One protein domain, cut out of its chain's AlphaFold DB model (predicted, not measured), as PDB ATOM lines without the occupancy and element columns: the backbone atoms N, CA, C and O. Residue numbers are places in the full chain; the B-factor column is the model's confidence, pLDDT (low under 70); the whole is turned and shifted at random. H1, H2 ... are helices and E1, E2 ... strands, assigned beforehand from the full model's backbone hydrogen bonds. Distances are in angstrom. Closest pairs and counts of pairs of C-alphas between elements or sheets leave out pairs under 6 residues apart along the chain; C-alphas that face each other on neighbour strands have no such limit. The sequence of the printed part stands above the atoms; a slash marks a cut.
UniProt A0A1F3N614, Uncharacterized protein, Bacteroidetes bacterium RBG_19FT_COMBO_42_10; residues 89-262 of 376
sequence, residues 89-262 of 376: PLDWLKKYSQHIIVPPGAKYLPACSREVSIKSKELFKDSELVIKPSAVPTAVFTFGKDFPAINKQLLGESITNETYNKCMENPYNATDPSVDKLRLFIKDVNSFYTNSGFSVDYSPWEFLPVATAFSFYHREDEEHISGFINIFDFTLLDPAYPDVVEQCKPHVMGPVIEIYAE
ATOM      1  N   PRO A  89      48.954 -42.463 -43.757       97.25
ATOM      2  CA  PRO A  89      48.572 -41.110 -44.164       97.25
ATOM      3  C   PRO A  89      49.758 -40.164 -44.385       97.25
ATOM      4  O   PRO A  89      49.721 -39.358 -45.312       97.25
ATOM      5  N   LEU A  90      50.824 -40.261 -43.582       97.94
ATOM      6  CA  LEU A  90      51.988 -39.386 -43.729       97.94
ATOM      7  C   LEU A  90      52.779 -39.724 -44.993       97.94
ATOM      8  O   LEU A  90      53.185 -38.817 -45.724       97.94
ATOM      9  N   ASP A  91      52.983 -41.010 -45.268       97.94
ATOM     10  CA  ASP A  91      53.655 -41.443 -46.495       97.94
ATOM     11  C   ASP A  91      52.842 -41.072 -47.741       97.94
ATOM     12  O   ASP A  91      53.412 -40.660 -48.756       97.94
ATOM     13  N   TRP A  92      51.509 -41.153 -47.660       96.81
ATOM     14  CA  TRP A  92      50.626 -40.695 -48.730       96.81
ATOM     15  C   TRP A  92      50.793 -39.195 -48.982       96.81
ATOM     16  O   TRP A  92      51.039 -38.801 -50.118       96.81
ATOM     17  N   LEU A  93      50.746 -38.357 -47.942       96.06
ATOM     18  CA  LEU A  93      50.908 -36.903 -48.084       96.06
ATOM     19  C   LEU A  93      52.277 -36.538 -48.683       96.06
ATOM     20  O   LEU A  93      52.351 -35.757 -49.629       96.06
ATOM     21  N   LYS A  94      53.358 -37.176 -48.217       95.62
ATOM     22  CA  LYS A  94      54.725 -36.964 -48.735       95.62
ATOM     23  C   LYS A  94      54.916 -37.384 -50.189       95.62
ATOM     24  O   LYS A  94      55.833 -36.904 -50.850       95.62
ATOM     25  N   LYS A  95      54.088 -38.300 -50.697       94.69
ATOM     26  CA  LYS A  95      54.118 -38.692 -52.111       94.69
ATOM     27  C   LYS A  95      53.638 -37.561 -53.022       94.69
ATOM     28  O   LYS A  95      54.080 -37.494 -54.168       94.69
ATOM     29  N   TYR A  96      52.729 -36.720 -52.535       91.56
ATOM     30  CA  TYR A  96      52.042 -35.712 -53.342       91.56
ATOM     31  C   TYR A  96      52.425 -34.270 -53.008       91.56
ATOM     32  O   TYR A  96      52.092 -33.373 -53.772       91.56
ATOM     33  N   SER A  97      53.170 -34.047 -51.927       89.56
ATOM     34  CA  SER A  97      53.736 -32.743 -51.595       89.56
ATOM     35  C   SER A  97      55.117 -32.880 -50.976       89.56
ATOM     36  O   SER A  97      55.394 -33.766 -50.166       89.56
ATOM     37  N   GLN A  98      55.975 -31.935 -51.338       89.19
ATOM     38  CA  GLN A  98      57.296 -31.742 -50.748       89.19
ATOM     39  C   GLN A  98      57.267 -30.840 -49.502       89.19
ATOM     40  O   GLN A  98      58.261 -30.759 -48.783       89.19
ATOM     41  N   HIS A  99      56.134 -30.195 -49.212       90.62
ATOM     42  CA  HIS A  99      55.973 -29.210 -48.141       90.62
ATOM     43  C   HIS A  99      55.443 -29.832 -46.834       90.62
ATOM     44  O   HIS A  99      54.825 -29.166 -46.007       90.62
ATOM     45  N   ILE A 100      55.728 -31.118 -46.601       93.94
ATOM     46  CA  ILE A 100      55.429 -31.796 -45.333       93.94
ATOM     47  C   ILE A 100      56.603 -31.625 -44.369       93.94
ATOM     48  O   ILE A 100      57.537 -32.432 -44.350       93.94
ATOM     49  N   ILE A 101      56.545 -30.581 -43.542       94.12
ATOM     50  CA  ILE A 101      57.532 -30.320 -42.488       94.12
ATOM     51  C   ILE A 101      56.858 -30.205 -41.122       94.12
ATOM     52  O   ILE A 101      55.717 -29.772 -41.015       94.12
ATOM     53  N   VAL A 102      57.586 -30.577 -40.069       94.44
ATOM     54  CA  VAL A 102      57.140 -30.434 -38.678       94.44
ATOM     55  C   VAL A 102      58.280 -29.893 -37.811       94.44
ATOM     56  O   VAL A 102      59.447 -30.179 -38.106       94.44
ATOM     57  N   PRO A 103      57.985 -29.136 -36.739       93.50
ATOM     58  CA  PRO A 103      59.012 -28.617 -35.846       93.50
ATOM     59  C   PRO A 103      59.822 -29.730 -35.162       93.50
ATOM     60  O   PRO A 103      59.296 -30.822 -34.907       93.50
ATOM     61  N   PRO A 104      61.087 -29.465 -34.781       90.00
ATOM     62  CA  PRO A 104      61.878 -30.400 -33.989       90.00
ATOM     63  C   PRO A 104      61.148 -30.835 -32.712       90.00
ATOM     64  O   PRO A 104      60.576 -30.017 -31.996       90.00
ATOM     65  N   GLY A 105      61.188 -32.135 -32.415       88.06
ATOM     66  CA  GLY A 105      60.524 -32.715 -31.242       88.06
ATOM     67  C   GLY A 105      59.089 -33.192 -31.481       88.06
ATOM     68  O   GLY A 105      58.584 -33.959 -30.660       88.06
ATOM     69  N   ALA A 106      58.463 -32.835 -32.608       92.00
ATOM     70  CA  ALA A 106      57.192 -33.422 -33.022       92.00
ATOM     71  C   ALA A 106      57.363 -34.920 -33.342       92.00
ATOM     72  O   ALA A 106      58.286 -35.325 -34.051       92.00
ATOM     73  N   LYS A 107      56.463 -35.755 -32.818       92.94
ATOM     74  CA  LYS A 107      56.446 -37.210 -33.016       92.94
ATOM     75  C   LYS A 107      55.183 -37.618 -33.753       92.94
ATOM     76  O   LYS A 107      54.085 -37.319 -33.297       92.94
ATOM     77  N   TYR A 108      55.360 -38.324 -34.863       95.25
ATOM     78  CA  TYR A 108      54.260 -38.864 -35.653       95.25
ATOM     79  C   TYR A 108      53.489 -39.949 -34.887       95.25
ATOM     80  O   TYR A 108      54.097 -40.764 -34.187       95.25
ATOM     81  N   LEU A 109      52.162 -39.968 -35.039       93.69
ATOM     82  CA  LEU A 109      51.253 -40.930 -34.416       93.69
ATOM     83  C   LEU A 109      50.502 -41.736 -35.488       93.69
ATOM     84  O   LEU A 109      49.407 -41.334 -35.885       93.69
ATOM     85  N   PRO A 110      51.030 -42.890 -35.938       95.06
ATOM     86  CA  PRO A 110      50.436 -43.644 -37.046       95.06
ATOM     87  C   PRO A 110      49.000 -44.100 -36.770       95.06
ATOM     88  O   PRO A 110      48.115 -43.928 -37.603       95.06
ATOM     89  N   ALA A 111      48.738 -44.646 -35.577       93.19
ATOM     90  CA  ALA A 111      47.411 -45.153 -35.229       93.19
ATOM     91  C   ALA A 111      46.361 -44.032 -35.190       93.19
ATOM     92  O   ALA A 111      45.345 -44.138 -35.867       93.19
ATOM     93  N   CYS A 112      46.654 -42.930 -34.490       92.00
ATOM     94  CA  CYS A 112      45.776 -41.759 -34.444       92.00
ATOM     95  C   CYS A 112      45.562 -41.155 -35.844       92.00
ATOM     96  O   CYS A 112      44.436 -40.869 -36.223       92.00
ATOM     97  N   SER A 113      46.618 -41.053 -36.658       95.00
ATOM     98  CA  SER A 113      46.528 -40.540 -38.034       95.00
ATOM     99  C   SER A 113      45.577 -41.352 -38.907       95.00
ATOM    100  O   SER A 113      44.785 -40.775 -39.649       95.00
ATOM    101  N   ARG A 114      45.618 -42.687 -38.812       94.44
ATOM    102  CA  ARG A 114      44.693 -43.554 -39.557       94.44
ATOM    103  C   ARG A 114      43.247 -43.311 -39.147       94.44
ATOM    104  O   ARG A 114      42.427 -43.093 -40.030       94.44
ATOM    105  N   GLU A 115      42.962 -43.299 -37.844       92.12
ATOM    106  CA  GLU A 115      41.597 -43.094 -37.344       92.12
ATOM    107  C   GLU A 115      41.063 -41.704 -37.706       92.12
ATOM    108  O   GLU A 115      39.936 -41.573 -38.176       92.12
ATOM    109  N   VAL A 116      41.889 -40.660 -37.584       90.94
ATOM    110  CA  VAL A 116      41.515 -39.298 -37.995       90.94
ATOM    111  C   VAL A 116      41.262 -39.216 -39.495       90.94
ATOM    112  O   VAL A 116      40.295 -38.586 -39.918       90.94
ATOM    113  N   SER A 117      42.065 -39.910 -40.304       91.88
ATOM    114  CA  SER A 117      41.914 -39.885 -41.761       91.88
ATOM    115  C   SER A 117      40.596 -40.491 -42.250       91.88
ATOM    116  O   SER A 117      40.138 -40.177 -43.349       91.88
ATOM    117  N   ILE A 118      39.988 -41.373 -41.455       87.88
ATOM    118  CA  ILE A 118      38.716 -42.039 -41.767       87.88
ATOM    119  C   ILE A 118      37.547 -41.520 -40.915       87.88
ATOM    120  O   ILE A 118      36.421 -41.993 -41.063       87.88
ATOM    121  N   LYS A 119      37.806 -40.533 -40.046       79.62
ATOM    122  CA  LYS A 119      36.826 -39.892 -39.157       79.62
ATOM    123  C   LYS A 119      35.749 -39.133 -39.938       79.62
ATOM    124  O   LYS A 119      34.619 -39.000 -39.471       79.62
ATOM    125  N   SER A 120      36.066 -38.620 -41.128       58.25
ATOM    126  CA  SER A 120      35.160 -37.769 -41.904       58.25
ATOM    127  C   SER A 120      34.268 -38.552 -42.888       58.25
ATOM    128  O   SER A 120      34.727 -39.145 -43.862       58.25
ATOM    129  N   LYS A 121      32.949 -38.420 -42.635       51.69
ATOM    130  CA  LYS A 121      31.745 -38.878 -43.377       51.69
ATOM    131  C   LYS A 121      31.089 -40.218 -42.998       51.69
ATOM    132  O   LYS A 121      30.351 -40.776 -43.802       51.69
ATOM    133  N   GLU A 122      31.163 -40.643 -41.734       44.53
ATOM    134  CA  GLU A 122      30.092 -41.495 -41.163       44.53
ATOM    135  C   GLU A 122      28.825 -40.700 -40.754       44.53
ATOM    136  O   GLU A 122      27.783 -41.294 -40.484       44.53
ATOM    137  N   LEU A 123      28.870 -39.359 -40.786       40.12
ATOM    138  CA  LEU A 123      27.750 -38.452 -40.461       40.12
ATOM    139  C   LEU A 123      26.580 -38.469 -41.467       40.12
ATOM    140  O   LEU A 123      25.563 -37.829 -41.224       40.12
ATOM    141  N   PHE A 124      26.695 -39.203 -42.578       42.12
ATOM    142  CA  PHE A 124      25.629 -39.343 -43.581       42.12
ATOM    143  C   PHE A 124      24.897 -40.691 -43.505       42.12
ATOM    144  O   PHE A 124      24.206 -41.060 -44.450       42.12
ATOM    145  N   LYS A 125      24.999 -41.420 -42.380       44.06
ATOM    146  CA  LYS A 125      24.201 -42.644 -42.146       44.06
ATOM    147  C   LYS A 125      22.684 -42.416 -42.256       44.06
ATOM    148  O   LYS A 125      21.973 -43.371 -42.544       44.06
ATOM    149  N   ASP A 126      22.222 -41.173 -42.091       41.28
ATOM    150  CA  ASP A 126      20.806 -40.797 -42.183       41.28
ATOM    151  C   ASP A 126      20.368 -40.314 -43.575       41.28
ATOM    152  O   ASP A 126      19.195 -39.996 -43.771       41.28
ATOM    153  N   SER A 127      21.265 -40.254 -44.568       43.75
ATOM    154  CA  SER A 127      20.821 -40.044 -45.947       43.75
ATOM    155  C   SER A 127      20.443 -41.390 -46.556       43.75
ATOM    156  O   SER A 127      21.252 -42.313 -46.543       43.75
ATOM    157  N   GLU A 128      19.263 -41.494 -47.171       48.62
ATOM    158  CA  GLU A 128      18.856 -42.644 -48.004       48.62
ATOM    159  C   GLU A 128      19.832 -42.923 -49.174       48.62
ATOM    160  O   GLU A 128      19.704 -43.911 -49.899       48.62
ATOM    161  N   LEU A 129      20.835 -42.061 -49.353       52.19
ATOM    162  CA  LEU A 129      21.931 -42.204 -50.290       52.19
ATOM    163  C   LEU A 129      23.015 -43.103 -49.690       52.19
ATOM    164  O   LEU A 129      23.672 -42.765 -48.706       52.19
ATOM    165  N   VAL A 130      23.266 -44.237 -50.344       56.25
ATOM    166  CA  VAL A 130      24.408 -45.116 -50.061       56.25
ATOM    167  C   VAL A 130      25.693 -44.445 -50.565       56.25
ATOM    168  O   VAL A 130      26.274 -44.838 -51.577       56.25
ATOM    169  N   ILE A 131      26.133 -43.378 -49.898       64.56
ATOM    170  CA  ILE A 131      27.427 -42.754 -50.172       64.56
ATOM    171  C   ILE A 131      28.497 -43.630 -49.522       64.56
ATOM    172  O   ILE A 131      28.487 -43.853 -48.311       64.56
ATOM    173  N   LYS A 132      29.421 -44.158 -50.333       73.38
ATOM    174  CA  LYS A 132      30.555 -44.927 -49.812       73.38
ATOM    175  C   LYS A 132      31.405 -44.038 -48.891       73.38
ATOM    176  O   LYS A 132      31.610 -42.870 -49.231       73.38
ATOM    177  N   PRO A 133      31.932 -44.572 -47.773       78.25
ATOM    178  CA  PRO A 133      32.871 -43.847 -46.926       78.25
ATOM    179  C   PRO A 133      34.052 -43.294 -47.728       78.25
ATOM    180  O   PRO A 133      34.558 -43.954 -48.639       78.25
ATOM    181  N   SER A 134      34.504 -42.101 -47.360       82.94
ATOM    182  CA  SER A 134      35.693 -41.453 -47.913       82.94
ATOM    183  C   SER A 134      36.764 -41.313 -46.840       82.94
ATOM    184  O   SER A 134      36.459 -41.363 -45.652       82.94
ATOM    185  N   ALA A 135      38.007 -41.096 -47.255       88.06
ATOM    186  CA  ALA A 135      39.085 -40.717 -46.354       88.06
ATOM    187  C   ALA A 135      39.695 -39.382 -46.776       88.06
ATOM    188  O   ALA A 135      39.812 -39.094 -47.969       88.06
ATOM    189  N   VAL A 136      40.119 -38.608 -45.785       90.94
ATOM    190  CA  VAL A 136      40.966 -37.429 -45.955       90.94
ATOM    191  C   VAL A 136      42.294 -37.773 -45.292       90.94
ATOM    192  O   VAL A 136      42.333 -37.850 -44.071       90.94
ATOM    193  N   PRO A 137      43.368 -38.062 -46.047       94.19
ATOM    194  CA  PRO A 137      44.662 -38.368 -45.453       94.19
ATOM    195  C   PRO A 137      45.118 -37.240 -44.525       94.19
ATOM    196  O   PRO A 137      45.358 -36.122 -44.978       94.19
ATOM    197  N   THR A 138      45.252 -37.563 -43.240       94.62
ATOM    198  CA  THR A 138      45.653 -36.650 -42.169       94.62
ATOM    199  C   THR A 138      46.768 -37.285 -41.352       94.62
ATOM    200  O   THR A 138      46.613 -38.370 -40.789       94.62
ATOM    201  N   ALA A 139      47.909 -36.608 -41.267       96.56
ATOM    202  CA  ALA A 139      49.026 -36.971 -40.414       96.56
ATOM    203  C   ALA A 139      48.978 -36.178 -39.105       96.56
ATOM    204  O   ALA A 139      49.033 -34.950 -39.104       96.56
ATOM    205  N   VAL A 140      48.927 -36.902 -37.989       94.38
ATOM    206  CA  VAL A 140      48.855 -36.348 -36.637       94.38
ATOM    207  C   VAL A 140      50.211 -36.476 -35.950       94.38
ATOM    208  O   VAL A 140      50.819 -37.553 -35.910       94.38
ATOM    209  N   PHE A 141      50.669 -35.380 -35.358       93.88
ATOM    210  CA  PHE A 141      51.914 -35.297 -34.608       93.88
ATOM    211  C   PHE A 141      51.668 -34.739 -33.212       93.88
ATOM    212  O   PHE A 141      50.883 -33.817 -33.031       93.88
ATOM    213  N   THR A 142      52.392 -35.252 -32.222       89.25
ATOM    214  CA  THR A 142      52.361 -34.758 -30.839       89.25
ATOM    215  C   THR A 142      53.741 -34.295 -30.399       89.25
ATOM    216  O   THR A 142      54.755 -34.862 -30.804       89.25
ATOM    217  N   PHE A 143      53.789 -33.320 -29.499       84.62
ATOM    218  CA  PHE A 143      55.017 -32.941 -28.794       84.62
ATOM    219  C   PHE A 143      55.217 -33.715 -27.480       84.62
ATOM    220  O   PHE A 143      56.139 -33.435 -26.718       84.62
ATOM    221  N   GLY A 144      54.388 -34.732 -27.219       70.06
ATOM    222  CA  GLY A 144      54.466 -35.563 -26.020       70.06
ATOM    223  C   GLY A 144      53.781 -34.950 -24.794       70.06
ATOM    224  O   GLY A 144      53.041 -33.975 -24.879       70.06
ATOM    225  N   LYS A 145      54.007 -35.569 -23.626       60.59
ATOM    226  CA  LYS A 145      53.347 -35.231 -22.346       60.59
ATOM    227  C   LYS A 145      54.030 -34.095 -21.574       60.59
ATOM    228  O   LYS A 145      53.591 -33.782 -20.469       60.59
ATOM    229  N   ASP A 146      55.100 -33.533 -22.130       52.00
ATOM    230  CA  ASP A 146      55.972 -32.573 -21.444       52.00
ATOM    231  C   ASP A 146      55.336 -31.181 -21.335       52.00
ATOM    232  O   ASP A 146      55.776 -30.343 -20.548       52.00
ATOM    233  N   PHE A 147      54.249 -30.960 -22.076       56.62
ATOM    234  CA  PHE A 147      53.426 -29.778 -21.931       56.62
ATOM    235  C   PHE A 147      52.346 -29.976 -20.855       56.62
ATOM    236  O   PHE A 147      51.726 -31.042 -20.771       56.62
ATOM    237  N   PRO A 148      52.126 -28.963 -19.998       57.12
ATOM    238  CA  PRO A 148      51.106 -29.001 -18.962       57.12
ATOM    239  C   PRO A 148      49.742 -29.233 -19.600       57.12
ATOM    240  O   PRO A 148      49.244 -28.424 -20.378       57.12
ATOM    241  N   ALA A 149      49.154 -30.372 -19.271       56.94
ATOM    242  CA  ALA A 149      47.855 -30.722 -19.789       56.94
ATOM    243  C   ALA A 149      46.792 -30.057 -18.931       56.94
ATOM    244  O   ALA A 149      46.483 -30.503 -17.821       56.94
ATOM    245  N   ILE A 150      46.290 -28.947 -19.445       56.91
ATOM    246  CA  ILE A 150      45.213 -28.204 -18.820       56.91
ATOM    247  C   ILE A 150      43.978 -29.111 -18.809       56.91
ATOM    248  O   ILE A 150      43.683 -29.786 -19.790       56.91
ATOM    249  N   ASN A 151      43.291 -29.178 -17.668       57.59
ATOM    250  CA  ASN A 151      42.039 -29.920 -17.505       57.59
ATOM    251  C   ASN A 151      42.093 -31.453 -17.681       57.59
ATOM    252  O   ASN A 151      41.041 -32.076 -17.819       57.59
ATOM    253  N   LYS A 152      43.266 -32.102 -17.560       59.94
ATOM    254  CA  LYS A 152      43.384 -33.583 -17.507       59.94
ATOM    255  C   LYS A 152      42.380 -34.240 -16.553       59.94
ATOM    256  O   LYS A 152      41.883 -35.321 -16.836       59.94
ATOM    257  N   GLN A 153      42.078 -33.582 -15.434       59.31
ATOM    258  CA  GLN A 153      41.125 -34.048 -14.428       59.31
ATOM    259  C   GLN A 153      39.667 -34.116 -14.913       59.31
ATOM    260  O   GLN A 153      38.870 -34.823 -14.304       59.31
ATOM    261  N   LEU A 154      39.303 -33.388 -15.976       59.62
ATOM    262  CA  LEU A 154      37.954 -33.420 -16.559       59.62
ATOM    263  C   LEU A 154      37.739 -34.648 -17.454       59.62
ATOM    264  O   LEU A 154      36.602 -35.028 -17.722       59.62
ATOM    265  N   LEU A 155      38.826 -35.288 -17.884       64.00
ATOM    266  CA  LEU A 155      38.818 -36.449 -18.758       64.00
ATOM    267  C   LEU A 155      39.129 -37.682 -17.906       64.00
ATOM    268  O   LEU A 155      40.283 -38.075 -17.752       64.00
ATOM    269  N   GLY A 156      38.087 -38.270 -17.311       61.50
ATOM    270  CA  GLY A 156      38.196 -39.528 -16.565       61.50
ATOM    271  C   GLY A 156      38.723 -40.687 -17.427       61.50
ATOM    272  O   GLY A 156      39.058 -40.517 -18.602       61.50
ATOM    273  N   GLU A 157      38.783 -41.903 -16.876       67.38
ATOM    274  CA  GLU A 157      39.236 -43.089 -17.629       67.38
ATOM    275  C   GLU A 157      38.414 -43.309 -18.915       67.38
ATOM    276  O   GLU A 157      38.991 -43.567 -19.972       67.38
ATOM    277  N   SER A 158      37.106 -43.038 -18.869       71.25
ATOM    278  CA  SER A 158      36.194 -42.967 -20.019       71.25
ATOM    279  C   SER A 158      35.737 -41.528 -20.293       71.25
ATOM    280  O   SER A 158      35.373 -40.820 -19.352       71.25
ATOM    281  N   ILE A 159      35.697 -41.108 -21.563       74.12
ATOM    282  CA  ILE A 159      35.131 -39.809 -21.971       74.12
ATOM    283  C   ILE A 159      33.656 -40.020 -22.324       74.12
ATOM    284  O   ILE A 159      33.333 -40.757 -23.248       74.12
ATOM    285  N   THR A 160      32.757 -39.395 -21.565       80.12
ATOM    286  CA  THR A 160      31.314 -39.346 -21.845       80.12
ATOM    287  C   THR A 160      30.948 -38.032 -22.535       80.12
ATOM    288  O   THR A 160      31.672 -37.045 -22.389       80.12
ATOM    289  N   ASN A 161      29.786 -37.973 -23.199       80.75
ATOM    290  CA  ASN A 161      29.246 -36.723 -23.763       80.75
ATOM    291  C   ASN A 161      29.185 -35.592 -22.725       80.75
ATOM    292  O   ASN A 161      29.486 -34.446 -23.038       80.75
ATOM    293  N   GLU A 162      28.850 -35.903 -21.469       80.62
ATOM    294  CA  GLU A 162      28.814 -34.913 -20.389       80.62
ATOM    295  C   GLU A 162      30.212 -34.359 -20.073       80.62
ATOM    296  O   GLU A 162      30.393 -33.146 -19.988       80.62
ATOM    297  N   THR A 163      31.215 -35.231 -19.917       78.12
ATOM    298  CA  THR A 163      32.600 -34.797 -19.650       78.12
ATOM    299  C   THR A 163      33.221 -34.072 -20.842       78.12
ATOM    300  O   THR A 163      33.952 -33.104 -20.653       78.12
ATOM    301  N   TYR A 164      32.879 -34.496 -22.061       79.00
ATOM    302  CA  TYR A 164      33.294 -33.861 -23.303       79.00
ATOM    303  C   TYR A 164      32.725 -32.443 -23.420       79.00
ATOM    304  O   TYR A 164      33.482 -31.492 -23.592       79.00
ATOM    305  N   ASN A 165      31.415 -32.275 -23.210       79.19
ATOM    306  CA  ASN A 165      30.760 -30.966 -23.264       79.19
ATOM    307  C   ASN A 165      31.314 -30.006 -22.201       79.19
ATOM    308  O   ASN A 165      31.637 -28.867 -22.523       79.19
ATOM    309  N   LYS A 166      31.534 -30.478 -20.964       75.19
ATOM    310  CA  LYS A 166      32.195 -29.678 -19.914       75.19
ATOM    311  C   LYS A 166      33.619 -29.269 -20.299       75.19
ATOM    312  O   LYS A 166      34.061 -28.178 -19.952       75.19
ATOM    313  N   CYS A 167      34.345 -30.134 -21.008       73.25
ATOM    314  CA  CYS A 167      35.664 -29.804 -21.535       73.25
ATOM    315  C   CYS A 167      35.588 -28.737 -22.640       73.25
ATOM    316  O   CYS A 167      36.462 -27.878 -22.698       73.25
ATOM    317  N   MET A 168      34.552 -28.756 -23.486       73.81
ATOM    318  CA  MET A 168      34.351 -27.744 -24.532       73.81
ATOM    319  C   MET A 168      33.938 -26.370 -23.985       73.81
ATOM    320  O   MET A 168      34.270 -25.357 -24.591       73.81
ATOM    321  N   GLU A 169      33.242 -26.314 -22.846       73.12
ATOM    322  CA  GLU A 169      32.814 -25.052 -22.221       73.12
ATOM    323  C   GLU A 169      33.989 -24.204 -21.703       73.12
ATOM    324  O   GLU A 169      33.910 -22.975 -21.691       73.12
ATOM    325  N   ASN A 170      35.083 -24.836 -21.265       67.25
ATOM    326  CA  ASN A 170      36.295 -24.139 -20.828       67.25
ATOM    327  C   ASN A 170      37.549 -25.021 -20.997       67.25
ATOM    328  O   ASN A 170      38.085 -25.529 -20.004       67.25
ATOM    329  N   PRO A 171      38.035 -25.218 -22.239       64.38
ATOM    330  CA  PRO A 171      39.110 -26.173 -22.519       64.38
ATOM    331  C   PRO A 171      40.455 -25.737 -21.932       64.38
ATOM    332  O   PRO A 171      41.264 -26.578 -21.538       64.38
ATOM    333  N   TYR A 172      40.659 -24.429 -21.780       65.31
ATOM    334  CA  TYR A 172      41.880 -23.831 -21.261       65.31
ATOM    335  C   TYR A 172      41.494 -22.926 -20.105       65.31
ATOM    336  O   TYR A 172      41.053 -21.802 -20.330       65.31
ATOM    337  N   ASN A 173      41.651 -23.378 -18.863       68.75
ATOM    338  CA  ASN A 173      41.557 -22.456 -17.737       68.75
ATOM    339  C   ASN A 173      42.589 -21.325 -17.938       68.75
ATOM    340  O   ASN A 173      43.766 -21.504 -17.642       68.75
ATOM    341  N   ALA A 174      42.152 -20.166 -18.442       67.00
ATOM    342  CA  ALA A 174      43.024 -19.069 -18.875       67.00
ATOM    343  C   ALA A 174      43.853 -18.447 -17.738       67.00
ATOM    344  O   ALA A 174      44.762 -17.660 -17.992       67.00
ATOM    345  N   THR A 175      43.528 -18.789 -16.489       70.81
ATOM    346  CA  THR A 175      44.248 -18.357 -15.287       70.81
ATOM    347  C   THR A 175      45.378 -19.310 -14.885       70.81
ATOM    348  O   THR A 175      46.135 -19.002 -13.967       70.81
ATOM    349  N   ASP A 176      45.513 -20.459 -15.557       73.12
ATOM    350  CA  ASP A 176      46.566 -21.430 -15.279       73.12
ATOM    351  C   ASP A 176      47.931 -20.938 -15.821       73.12
ATOM    352  O   ASP A 176      48.041 -20.642 -17.015       73.12
ATOM    353  N   PRO A 177      49.003 -20.888 -15.000       74.00
ATOM    354  CA  PRO A 177      50.342 -20.455 -15.428       74.00
ATOM    355  C   PRO A 177      50.948 -21.264 -16.587       74.00
ATOM    356  O   PRO A 177      51.919 -20.841 -17.218       74.00
ATOM    357  N   SER A 178      50.415 -22.453 -16.860       74.12
ATOM    358  CA  SER A 178      50.758 -23.252 -18.034       74.12
ATOM    359  C   SER A 178      50.383 -22.601 -19.364       74.12
ATOM    360  O   SER A 178      51.091 -22.810 -20.350       74.12
ATOM    361  N   VAL A 179      49.315 -21.800 -19.397       74.19
ATOM    362  CA  VAL A 179      48.782 -21.182 -20.620       74.19
ATOM    363  C   VAL A 179      49.815 -20.264 -21.265       74.19
ATOM    364  O   VAL A 179      50.002 -20.309 -22.479       74.19
ATOM    365  N   ASP A 180      50.557 -19.488 -20.475       76.88
ATOM    366  CA  ASP A 180      51.589 -18.598 -21.012       76.88
ATOM    367  C   ASP A 180      52.770 -19.373 -21.613       76.88
ATOM    368  O   ASP A 180      53.302 -18.981 -22.652       76.88
ATOM    369  N   LYS A 181      53.136 -20.525 -21.031       79.19
ATOM    370  CA  LYS A 181      54.146 -21.418 -21.629       79.19
ATOM    371  C   LYS A 181      53.672 -21.975 -22.970       79.19
ATOM    372  O   LYS A 181      54.462 -22.078 -23.904       79.19
ATOM    373  N   LEU A 182      52.390 -22.310 -23.070       78.50
ATOM    374  CA  LEU A 182      51.791 -22.852 -24.287       78.50
ATOM    375  C   LEU A 182      51.650 -21.784 -25.383       78.50
ATOM    376  O   LEU A 182      51.904 -22.074 -26.548       78.50
ATOM    377  N   ARG A 183      51.348 -20.531 -25.022       79.06
ATOM    378  CA  ARG A 183      51.368 -19.392 -25.956       79.06
ATOM    379  C   ARG A 183      52.761 -19.129 -26.522       79.06
ATOM    380  O   ARG A 183      52.895 -18.885 -27.719       79.06
ATOM    381  N   LEU A 184      53.797 -19.183 -25.679       84.62
ATOM    382  CA  LEU A 184      55.186 -19.069 -26.139       84.62
ATOM    383  C   LEU A 184      55.540 -20.206 -27.100       84.62
ATOM    384  O   LEU A 184      56.060 -19.944 -28.178       84.62
ATOM    385  N   PHE A 185      55.158 -21.437 -26.763       86.69
ATOM    386  CA  PHE A 185      55.331 -22.582 -27.650       86.69
ATOM    387  C   PHE A 185      54.636 -22.385 -29.009       86.69
ATOM    388  O   PHE A 185      55.261 -22.583 -30.047       86.69
ATOM    389  N   ILE A 186      53.378 -21.933 -29.035       87.44
ATOM    390  CA  ILE A 186      52.669 -21.641 -30.292       87.44
ATOM    391  C   ILE A 186      53.394 -20.565 -31.100       87.44
ATOM    392  O   ILE A 186      53.536 -20.701 -32.313       87.44
ATOM    393  N   LYS A 187      53.915 -19.523 -30.450       88.31
ATOM    394  CA  LYS A 187      54.709 -18.493 -31.126       88.31
ATOM    395  C   LYS A 187      55.994 -19.060 -31.741       88.31
ATOM    396  O   LYS A 187      56.355 -18.668 -32.854       88.31
ATOM    397  N   ASP A 188      56.664 -19.981 -31.056       90.88
ATOM    398  CA  ASP A 188      57.866 -20.643 -31.568       90.88
ATOM    399  C   ASP A 188      57.536 -21.527 -32.779       90.88
ATOM    400  O   ASP A 188      58.242 -21.483 -33.789       90.88
ATOM    401  N   VAL A 189      56.420 -22.264 -32.739       92.38
ATOM    402  CA  VAL A 189      55.964 -23.082 -33.875       92.38
ATOM    403  C   VAL A 189      55.510 -22.214 -35.054       92.38
ATOM    404  O   VAL A 189      55.822 -22.529 -36.200       92.38
ATOM    405  N   ASN A 190      54.849 -21.081 -34.804       93.25
ATOM    406  CA  ASN A 190      54.539 -20.101 -35.849       93.25
ATOM    407  C   ASN A 190      55.831 -19.604 -36.513       93.25
ATOM    408  O   ASN A 190      55.953 -19.615 -37.739       93.25
ATOM    409  N   SER A 191      56.827 -19.240 -35.701       94.50
ATOM    410  CA  SER A 191      58.132 -18.784 -36.190       94.50
ATOM    411  C   SER A 191      58.822 -19.862 -37.034       94.50
ATOM    412  O   SER A 191      59.420 -19.548 -38.057       94.50
ATOM    413  N   PHE A 192      58.719 -21.138 -36.652       95.88
ATOM    414  CA  PHE A 192      59.228 -22.253 -37.453       95.88
ATOM    415  C   PHE A 192      58.593 -22.305 -38.852       95.88
ATOM    416  O   PHE A 192      59.321 -22.352 -39.846       95.88
ATOM    417  N   TYR A 193      57.261 -22.260 -38.946       95.12
ATOM    418  CA  TYR A 193      56.554 -22.349 -40.228       95.12
ATOM    419  C   TYR A 193      56.786 -21.118 -41.107       95.12
ATOM    420  O   TYR A 193      57.145 -21.255 -42.276       95.12
ATOM    421  N   THR A 194      56.684 -19.918 -40.538       94.44
ATOM    422  CA  THR A 194      56.935 -18.663 -41.267       94.44
ATOM    423  C   THR A 194      58.369 -18.564 -41.787       94.44
ATOM    424  O   THR A 194      58.575 -18.227 -42.952       94.44
ATOM    425  N   ASN A 195      59.368 -18.948 -40.983       95.56
ATOM    426  CA  ASN A 195      60.765 -19.021 -41.432       95.56
ATOM    427  C   ASN A 195      60.998 -20.098 -42.503       95.56
ATOM    428  O   ASN A 195      61.994 -20.034 -43.223       95.56
ATOM    429  N   SER A 196      60.093 -21.071 -42.612       93.38
ATOM    430  CA  SER A 196      60.127 -22.135 -43.617       93.38
ATOM    431  C   SER A 196      59.266 -21.825 -44.850       93.38
ATOM    432  O   SER A 196      59.031 -22.718 -45.655       93.38
ATOM    433  N   GLY A 197      58.789 -20.584 -45.008       92.62
ATOM    434  CA  GLY A 197      58.047 -20.139 -46.194       92.62
ATOM    435  C   GLY A 197      56.530 -20.344 -46.142       92.62
ATOM    436  O   GLY A 197      55.846 -20.068 -47.127       92.62
ATOM    437  N   PHE A 198      55.982 -20.786 -45.008       94.81
ATOM    438  CA  PHE A 198      54.543 -20.983 -44.844       94.81
ATOM    439  C   PHE A 198      53.851 -19.676 -44.456       94.81
ATOM    440  O   PHE A 198      54.375 -18.871 -43.681       94.81
ATOM    441  N   SER A 199      52.637 -19.498 -44.961       93.12
ATOM    442  CA  SER A 199      51.676 -18.554 -44.400       93.12
ATOM    443  C   SER A 199      51.076 -19.156 -43.130       93.12
ATOM    444  O   SER A 199      50.900 -20.373 -43.035       93.12
ATOM    445  N   VAL A 200      50.783 -18.310 -42.142       91.06
ATOM    446  CA  VAL A 200      50.185 -18.726 -40.872       91.06
ATOM    447  C   VAL A 200      49.031 -17.800 -40.530       91.06
ATOM    448  O   VAL A 200      49.239 -16.596 -40.378       91.06
ATOM    449  N   ASP A 201      47.859 -18.390 -40.310       87.25
ATOM    450  CA  ASP A 201      46.638 -17.687 -39.942       87.25
ATOM    451  C   ASP A 201      46.159 -18.151 -38.572       87.25
ATOM    452  O   ASP A 201      45.800 -19.313 -38.358       87.25
ATOM    453  N   TYR A 202      46.153 -17.228 -37.610       80.50
ATOM    454  CA  TYR A 202      45.596 -17.518 -36.296       80.50
ATOM    455  C   TYR A 202      44.102 -17.772 -36.418       80.50
ATOM    456  O   TYR A 202      43.351 -16.972 -36.974       80.50
ATOM    457  N   SER A 203      43.698 -18.908 -35.867       64.81
ATOM    458  CA  SER A 203      42.347 -19.418 -35.993       64.81
ATOM    459  C   SER A 203      41.345 -18.443 -35.347       64.81
ATOM    460  O   SER A 203      41.511 -18.120 -34.169       64.81
ATOM    461  N   PRO A 204      40.305 -17.967 -36.062       50.75
ATOM    462  CA  PRO A 204      39.330 -17.006 -35.537       50.75
ATOM    463  C   PRO A 204      38.246 -17.662 -34.668       50.75
ATOM    464  O   PRO A 204      37.204 -17.055 -34.434       50.75
ATOM    465  N   TRP A 205      38.434 -18.913 -34.233       58.09
ATOM    466  CA  TRP A 205      37.399 -19.660 -33.521       58.09
ATOM    467  C   TRP A 205      37.144 -18.965 -32.186       58.09
ATOM    468  O   TRP A 205      37.993 -18.996 -31.300       58.09
ATOM    469  N   GLU A 206      35.967 -18.346 -32.055       50.41
ATOM    470  CA  GLU A 206      35.584 -17.455 -30.945       50.41
ATOM    471  C   GLU A 206      35.731 -18.096 -29.551       50.41
ATOM    472  O   GLU A 206      35.803 -17.398 -28.542       50.41
ATOM    473  N   PHE A 207      35.809 -19.427 -29.499       55.50
ATOM    474  CA  PHE A 207      35.896 -20.234 -28.281       55.50
ATOM    475  C   PHE A 207      37.331 -20.623 -27.887       55.50
ATOM    476  O   PHE A 207      37.549 -21.121 -26.783       55.50
ATOM    477  N   LEU A 208      38.321 -20.407 -28.760       59.78
ATOM    478  CA  LEU A 208      39.731 -20.625 -28.446       59.78
ATOM    479  C   LEU A 208      40.364 -19.293 -28.021       59.78
ATOM    480  O   LEU A 208      40.206 -18.288 -28.716       59.78
ATOM    481  N   PRO A 209      41.119 -19.238 -26.909       61.06
ATOM    482  CA  PRO A 209      41.862 -18.032 -26.576       61.06
ATOM    483  C   PRO A 209      42.804 -17.649 -27.726       61.06
ATOM    484  O   PRO A 209      43.449 -18.514 -28.321       61.06
ATOM    485  N   VAL A 210      42.932 -16.355 -28.017       61.66
ATOM    486  CA  VAL A 210      43.835 -15.862 -29.072       61.66
ATOM    487  C   VAL A 210      45.247 -16.439 -28.888       61.66
ATOM    488  O   VAL A 210      45.755 -16.514 -27.765       61.66
ATOM    489  N   ALA A 211      45.871 -16.831 -30.004       65.25
ATOM    490  CA  ALA A 211      47.207 -17.429 -30.065       65.25
ATOM    491  C   ALA A 211      47.346 -18.800 -29.371       65.25
ATOM    492  O   ALA A 211      48.419 -19.133 -28.869       65.25
ATOM    493  N   THR A 212      46.275 -19.603 -29.358       71.88
ATOM    494  CA  THR A 212      46.322 -21.006 -28.895       71.88
ATOM    495  C   THR A 212      46.240 -22.048 -30.008       71.88
ATOM    496  O   THR A 212      46.547 -23.218 -29.784       71.88
ATOM    497  N   ALA A 213      45.885 -21.617 -31.215       83.38
ATOM    498  CA  ALA A 213      45.849 -22.442 -32.406       83.38
ATOM    499  C   ALA A 213      46.060 -21.570 -33.648       83.38
ATOM    500  O   ALA A 213      45.732 -20.377 -33.646       83.38
ATOM    501  N   PHE A 214      46.593 -22.160 -34.709       88.25
ATOM    502  CA  PHE A 214      46.669 -21.523 -36.018       88.25
ATOM    503  C   PHE A 214      46.666 -22.567 -37.127       88.25
ATOM    504  O   PHE A 214      47.118 -23.695 -36.933       88.25
ATOM    505  N   SER A 215      46.189 -22.155 -38.292       90.75
ATOM    506  CA  SER A 215      46.370 -22.896 -39.533       90.75
ATOM    507  C   SER A 215      47.633 -22.415 -40.234       90.75
ATOM    508  O   SER A 215      48.046 -21.263 -40.083       90.75
ATOM    509  N   PHE A 216      48.272 -23.301 -40.981       92.69
ATOM    510  CA  PHE A 216      49.446 -22.989 -41.777       92.69
ATOM    511  C   PHE A 216      49.382 -23.712 -43.114       92.69
ATOM    512  O   PHE A 216      48.871 -24.824 -43.210       92.69
ATOM    513  N   TYR A 217      49.931 -23.084 -44.142       92.44
ATOM    514  CA  TYR A 217      49.956 -23.633 -45.491       92.44
ATOM    515  C   TYR A 217      51.124 -23.032 -46.269       92.44
ATOM    516  O   TYR A 217      51.567 -21.909 -46.006       92.44
ATOM    517  N   HIS A 218      51.665 -23.790 -47.215       92.44
ATOM    518  CA  HIS A 218      52.714 -23.283 -48.090       92.44
ATOM    519  C   HIS A 218      52.065 -22.613 -49.299       92.44
ATOM    520  O   HIS A 218      51.161 -23.187 -49.887       92.44
ATOM    521  N   ARG A 219      52.519 -21.424 -49.714       85.38
ATOM    522  CA  ARG A 219      51.877 -20.683 -50.825       85.38
ATOM    523  C   ARG A 219      51.845 -21.445 -52.148       85.38
ATOM    524  O   ARG A 219      50.986 -21.187 -52.980       85.38
ATOM    525  N   GLU A 220      52.801 -22.342 -52.356       85.50
ATOM    526  CA  GLU A 220      52.861 -23.171 -53.565       85.50
ATOM    527  C   GLU A 220      51.883 -24.361 -53.520       85.50
ATOM    528  O   GLU A 220      51.536 -24.871 -54.579       85.50
ATOM    529  N   ASP A 221      51.394 -24.736 -52.328       83.94
ATOM    530  CA  ASP A 221      50.530 -25.903 -52.074       83.94
ATOM    531  C   ASP A 221      49.253 -25.532 -51.282       83.94
ATOM    532  O   ASP A 221      48.617 -26.406 -50.702       83.94
ATOM    533  N   GLU A 222      48.872 -24.249 -51.227       80.75
ATOM    534  CA  GLU A 222      47.803 -23.729 -50.347       80.75
ATOM    535  C   GLU A 222      46.462 -24.442 -50.549       80.75
ATOM    536  O   GLU A 222      45.713 -24.656 -49.604       80.75
ATOM    537  N   GLU A 223      46.175 -24.851 -51.782       81.69
ATOM    538  CA  GLU A 223      44.938 -25.555 -52.118       81.69
ATOM    539  C   GLU A 223      45.075 -27.082 -52.024       81.69
ATOM    540  O   GLU A 223      44.087 -27.795 -52.193       81.69
ATOM    541  N   HIS A 224      46.282 -27.600 -51.783       85.81
ATOM    542  CA  HIS A 224      46.587 -29.029 -51.818       85.81
ATOM    543  C   HIS A 224      46.836 -29.620 -50.439       85.81
ATOM    544  O   HIS A 224      46.347 -30.717 -50.159       85.81
ATOM    545  N   ILE A 225      47.593 -28.922 -49.591       89.38
ATOM    546  CA  ILE A 225      47.920 -29.364 -48.237       89.38
ATOM    547  C   ILE A 225      47.901 -28.186 -47.280       89.38
ATOM    548  O   ILE A 225      48.629 -27.206 -47.446       89.38
ATOM    549  N   SER A 226      47.163 -28.383 -46.198       90.88
ATOM    550  CA  SER A 226      47.141 -27.484 -45.059       90.88
ATOM    551  C   SER A 226      47.560 -28.229 -43.809       90.88
ATOM    552  O   SER A 226      47.521 -29.459 -43.722       90.88
ATOM    553  N   GLY A 227      47.943 -27.465 -42.804       91.88
ATOM    554  CA  GLY A 227      48.057 -27.980 -41.464       91.88
ATOM    555  C   GLY A 227      47.441 -27.056 -40.441       91.88
ATOM    556  O   GLY A 227      47.165 -25.880 -40.675       91.88
ATOM    557  N   PHE A 228      47.218 -27.629 -39.276       90.69
ATOM    558  CA  PHE A 228      46.615 -26.985 -38.138       90.69
ATOM    559  C   PHE A 228      47.406 -27.377 -36.903       90.69
ATOM    560  O   PHE A 228      47.753 -28.543 -36.711       90.69
ATOM    561  N   ILE A 229      47.737 -26.396 -36.070       88.44
ATOM    562  CA  ILE A 229      48.261 -26.654 -34.737       88.44
ATOM    563  C   ILE A 229      47.239 -26.226 -33.708       88.44
ATOM    564  O   ILE A 229      46.704 -25.118 -33.760       88.44
ATOM    565  N   ASN A 230      47.032 -27.098 -32.732       82.88
ATOM    566  CA  ASN A 230      46.175 -26.832 -31.601       82.88
ATOM    567  C   ASN A 230      46.879 -27.253 -30.315       82.88
ATOM    568  O   ASN A 230      47.440 -28.344 -30.232       82.88
ATOM    569  N   ILE A 231      46.855 -26.394 -29.298       75.94
ATOM    570  CA  ILE A 231      47.357 -26.759 -27.970       75.94
ATOM    571  C   ILE A 231      46.510 -27.881 -27.349       75.94
ATOM    572  O   ILE A 231      47.050 -28.703 -26.607       75.94
ATOM    573  N   PHE A 232      45.207 -27.910 -27.640       74.00
ATOM    574  CA  PHE A 232      44.294 -28.963 -27.210       74.00
ATOM    575  C   PHE A 232      43.208 -29.194 -28.261       74.00
ATOM    576  O   PHE A 232      42.226 -28.455 -28.380       74.00
ATOM    577  N   ASP A 233      43.390 -30.259 -29.030       75.50
ATOM    578  CA  ASP A 233      42.430 -30.663 -30.041       75.50
ATOM    579  C   ASP A 233      41.320 -31.524 -29.433       75.50
ATOM    580  O   ASP A 233      41.388 -32.754 -29.381       75.50
ATOM    581  N   PHE A 234      40.279 -30.846 -28.951       73.56
ATOM    582  CA  PHE A 234      39.091 -31.503 -28.420       73.56
ATOM    583  C   PHE A 234      38.374 -32.338 -29.482       73.56
ATOM    584  O   PHE A 234      37.702 -33.297 -29.120       73.56
ATOM    585  N   THR A 235      38.533 -32.058 -30.779       76.38
ATOM    586  CA  THR A 235      37.835 -32.836 -31.807       76.38
ATOM    587  C   THR A 235      38.300 -34.293 -31.800       76.38
ATOM    588  O   THR A 235      37.510 -35.191 -32.086       76.38
ATOM    589  N   LEU A 236      39.553 -34.563 -31.428       80.81
ATOM    590  CA  LEU A 236      40.114 -35.913 -31.286       80.81
ATOM    591  C   LEU A 236      39.629 -36.647 -30.028       80.81
ATOM    592  O   LEU A 236      39.968 -37.811 -29.813       80.81
ATOM    593  N   LEU A 237      38.846 -35.965 -29.193       79.81
ATOM    594  CA  LEU A 237      38.228 -36.488 -27.981       79.81
ATOM    595  C   LEU A 237      36.707 -36.636 -28.106       79.81
ATOM    596  O   LEU A 237      36.062 -36.978 -27.116       79.81
ATOM    597  N   ASP A 238      36.148 -36.379 -29.291       82.25
ATOM    598  CA  ASP A 238      34.716 -36.486 -29.561       82.25
ATOM    599  C   ASP A 238      34.230 -37.941 -29.381       82.25
ATOM    600  O   ASP A 238      34.633 -38.823 -30.151       82.25
ATOM    601  N   PRO A 239      33.351 -38.221 -28.396       81.00
ATOM    602  CA  PRO A 239      32.829 -39.561 -28.141       81.00
ATOM    603  C   PRO A 239      32.029 -40.159 -29.303       81.00
ATOM    604  O   PRO A 239      31.793 -41.367 -29.300       81.00
ATOM    605  N   ALA A 240      31.621 -39.357 -30.296       81.56
ATOM    606  CA  ALA A 240      31.032 -39.865 -31.533       81.56
ATOM    607  C   ALA A 240      32.007 -40.751 -32.337       81.56
ATOM    608  O   ALA A 240      31.563 -41.549 -33.161       81.56
ATOM    609  N   TYR A 241      33.314 -40.650 -32.069       83.69
ATOM    610  CA  TYR A 241      34.376 -41.401 -32.740       83.69
ATOM    611  C   TYR A 241      35.237 -42.163 -31.718       83.69
ATOM    612  O   TYR A 241      36.384 -41.786 -31.469       83.69
ATOM    613  N   PRO A 242      34.713 -43.238 -31.102       83.56
ATOM    614  CA  PRO A 242      35.389 -43.934 -30.005       83.56
ATOM    615  C   PRO A 242      36.761 -44.497 -30.396       83.56
ATOM    616  O   PRO A 242      37.675 -44.449 -29.576       83.56
ATOM    617  N   ASP A 243      36.935 -44.948 -31.642       87.06
ATOM    618  CA  ASP A 243      38.218 -45.459 -32.144       87.06
ATOM    619  C   ASP A 243      39.275 -44.339 -32.225       87.06
ATOM    620  O   ASP A 243      40.414 -44.511 -31.786       87.06
ATOM    621  N   VAL A 244      38.882 -43.141 -32.684       86.56
ATOM    622  CA  VAL A 244      39.746 -41.945 -32.662       86.56
ATOM    623  C   VAL A 244      40.122 -41.608 -31.223       86.56
ATOM    624  O   VAL A 244      41.300 -41.421 -30.923       86.56
ATOM    625  N   VAL A 245      39.142 -41.581 -30.313       85.38
ATOM    626  CA  VAL A 245      39.383 -41.303 -28.892       85.38
ATOM    627  C   VAL A 245      40.374 -42.304 -28.307       85.38
ATOM    628  O   VAL A 245      41.334 -41.896 -27.658       85.38
ATOM    629  N   GLU A 246      40.187 -43.601 -28.541       86.50
ATOM    630  CA  GLU A 246      41.067 -44.649 -28.023       86.50
ATOM    631  C   GLU A 246      42.518 -44.452 -28.481       86.50
ATOM    632  O   GLU A 246      43.438 -44.467 -27.657       86.50
ATOM    633  N   GLN A 247      42.726 -44.206 -29.778       87.31
ATOM    634  CA  GLN A 247      44.068 -44.093 -30.354       87.31
ATOM    635  C   GLN A 247      44.736 -42.737 -30.076       87.31
ATOM    636  O   GLN A 247      45.962 -42.661 -29.956       87.31
ATOM    637  N   CYS A 248      43.964 -41.653 -29.967       85.75
ATOM    638  CA  CYS A 248      44.493 -40.293 -29.857       85.75
ATOM    639  C   CYS A 248      44.568 -39.783 -28.408       85.75
ATOM    640  O   CYS A 248      45.508 -39.057 -28.067       85.75
ATOM    641  N   LYS A 249      43.649 -40.189 -27.514       80.31
ATOM    642  CA  LYS A 249      43.571 -39.718 -26.111       80.31
ATOM    643  C   LYS A 249      44.910 -39.726 -25.356       80.31
ATOM    644  O   LYS A 249      45.173 -38.755 -24.641       80.31
ATOM    645  N   PRO A 250      45.797 -40.736 -25.490       76.31
ATOM    646  CA  PRO A 250      47.082 -40.736 -24.783       76.31
ATOM    647  C   PRO A 250      48.024 -39.577 -25.161       76.31
ATOM    648  O   PRO A 250      48.996 -39.328 -24.436       76.31
ATOM    649  N   HIS A 251      47.750 -38.889 -26.275       75.00
ATOM    650  CA  HIS A 251      48.649 -37.943 -26.937       75.00
ATOM    651  C   HIS A 251      48.087 -36.524 -27.094       75.00
ATOM    652  O   HIS A 251      48.863 -35.572 -27.091       75.00
ATOM    653  N   VAL A 252      46.763 -36.372 -27.174       67.38
ATOM    654  CA  VAL A 252      46.062 -35.082 -27.388       67.38
ATOM    655  C   VAL A 252      45.922 -34.235 -26.117       67.38
ATOM    656  O   VAL A 252      45.215 -33.237 -26.078       67.38
ATOM    657  N   MET A 253      46.615 -34.636 -25.049       67.44
ATOM    658  CA  MET A 253      46.703 -33.895 -23.785       67.44
ATOM    659  C   MET A 253      47.785 -32.801 -23.802       67.44
ATOM    660  O   MET A 253      48.100 -32.227 -22.763       67.44
ATOM    661  N   GLY A 254      48.399 -32.557 -24.951       75.25
ATOM    662  CA  GLY A 254      49.340 -31.475 -25.201       75.25
ATOM    663  C   GLY A 254      49.220 -31.039 -26.659       75.25
ATOM    664  O   GLY A 254      48.363 -31.571 -27.365       75.25
ATOM    665  N   PRO A 255      50.076 -30.116 -27.127       82.31
ATOM    666  CA  PRO A 255      49.972 -29.600 -28.480       82.31
ATOM    667  C   PRO A 255      50.062 -30.693 -29.545       82.31
ATOM    668  O   PRO A 255      50.937 -31.569 -29.493       82.31
ATOM    669  N   VAL A 256      49.163 -30.601 -30.519       88.25
ATOM    670  CA  VAL A 256      49.035 -31.509 -31.655       88.25
ATOM    671  C   VAL A 256      49.115 -30.709 -32.944       88.25
ATOM    672  O   VAL A 256      48.588 -29.601 -33.032       88.25
ATOM    673  N   ILE A 257      49.797 -31.279 -33.932       92.19
ATOM    674  CA  ILE A 257      49.778 -30.802 -35.311       92.19
ATOM    675  C   ILE A 257      49.035 -31.832 -36.147       92.19
ATOM    676  O   ILE A 257      49.385 -33.012 -36.121       92.19
ATOM    677  N   GLU A 258      48.071 -31.369 -36.921       93.44
ATOM    678  CA  GLU A 258      47.443 -32.116 -38.000       93.44
ATOM    679  C   GLU A 258      47.927 -31.531 -39.327       93.44
ATOM    680  O   GLU A 258      47.919 -30.317 -39.504       93.44
ATOM    681  N   ILE A 259      48.373 -32.371 -40.256       95.00
ATOM    682  CA  ILE A 259      48.651 -31.982 -41.645       95.00
ATOM    683  C   ILE A 259      47.778 -32.857 -42.524       95.00
ATOM    684  O   ILE A 259      47.832 -34.079 -42.387       95.00
ATOM    685  N   TYR A 260      46.979 -32.267 -43.401       93.19
ATOM    686  CA  TYR A 260      45.951 -32.989 -44.137       93.19
ATOM    687  C   TYR A 260      45.858 -32.554 -45.597       93.19
ATOM    688  O   TYR A 260      46.260 -31.454 -45.978       93.19
ATOM    689  N   ALA A 261      45.341 -33.462 -46.421       91.62
ATOM    690  CA  ALA A 261      45.045 -33.188 -47.819       91.62
ATOM    691  C   ALA A 261      43.806 -32.292 -47.941       91.62
ATOM    692  O   ALA A 261      42.763 -32.582 -47.356       91.62
ATOM    693  N   GLU A 262      43.909 -31.245 -48.747       87.31
ATOM    694  CA  GLU A 262      42.792 -30.374 -49.100       87.31
ATOM    695  C   GLU A 262      41.985 -30.942 -50.276       87.31
ATOM    696  O   GLU A 262      42.440 -31.813 -51.029       87.31
TER     697      GLU A 262
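What this domain is: This is residues 89 to 262 of the 376 residues of an uncharacterized protein of Bacteroidetes bacterium RBG_19FT_COMBO_42_10 (UniProt A0A1F3N614). A twisted sheet of five strands makes a wall, with the long helix H4 and the shorter H1 over one face and no named helix over the other. H2 stands beside the edge strand E1, and from it contacts lead through H6 and H5 to H3, away from the sheet; the loop of residues 119 to 137 reaches outward. The printed part has 174 residues, with six named helices and five named strands in the order H1 H2 E1 H3 H4 E2 E3 E4 H5 H6 E5. The sheet, E1 E5 E4 E3 E2, is all antiparallel; the class is mixed, with under half of the residues in named elements. The whole is compact, with a radius of gyration of the C-alphas of 16.2 A and spans of 49 by 42 by 27 A.

How they stand to each other: Look first at E2, residues 198 to 202, E3, residues 213 to 218, and E4, residues 225 to 230: they form a meander, each strand the antiparallel neighbour of the one before, through two hairpins. Find N 201 and O 215 at 2.9 A, and N 216 and O 227 at 2.8 A. E5, residues 256 to 261, is the antiparallel neighbour of E4, with N 228 and O 258 within hydrogen-bond range at 2.8 A, and E1, residues 138 to 142, is the antiparallel neighbour of E5, with N 139 and O 259 within hydrogen-bond range at 2.8 A. H4, residues 178 to 195, and H1, residues 89 to 96, are on the same face, giving two layers, helices on one face of a sheet. H4 runs along the strands over E3, at 9 degrees on the local plane and a height over the sheet of 9.7 A; the closest C-alphas are those of Ile 186 and Ala 213, 7.2 A. H1 lies over E1 and E5, at a height of 8.3 A. H2, residues 110 to 118, is only just at the sheet's level, at 3.9 A. H2 touches H6, residues 242 to 248, most closely at C-alphas 112 and 248, 5.0 A, at a steep tilt of 39 degrees, opposite ways. H5, residues 234 to 237, touches H6, and only just touches H3, residues 161 to 169, with 3 pairs of C-alphas within 8 A. Every O i to N i+4 pair is within hydrogen-bond range in H2, H3, H4 and H6; H1 has 3 of 4, and H5 is too short for one.

Where its parts are: Find C-alpha 89, where H1 begins, at (48.572, -41.110, -44.164). H4 runs 25.8 A from C-alpha 178 at (50.758, -23.252, -18.034). E3 is 17.1 A long, E4 16.9 A and E5 16.7 A, ending at C-alpha 261, (45.045, -33.188, -47.819).

The domain as a whole: The C-alphas of Glu 128 and Pro 177 are the two farthest apart, 50.4 A. The printed part has no cut. The links H1 to H2, H2 to E1 and E1 to H3 are long. Confidence is under 70 at residues 120 to 131, 145 to 157, 170 to 174, 203 to 211 and 252 to 253.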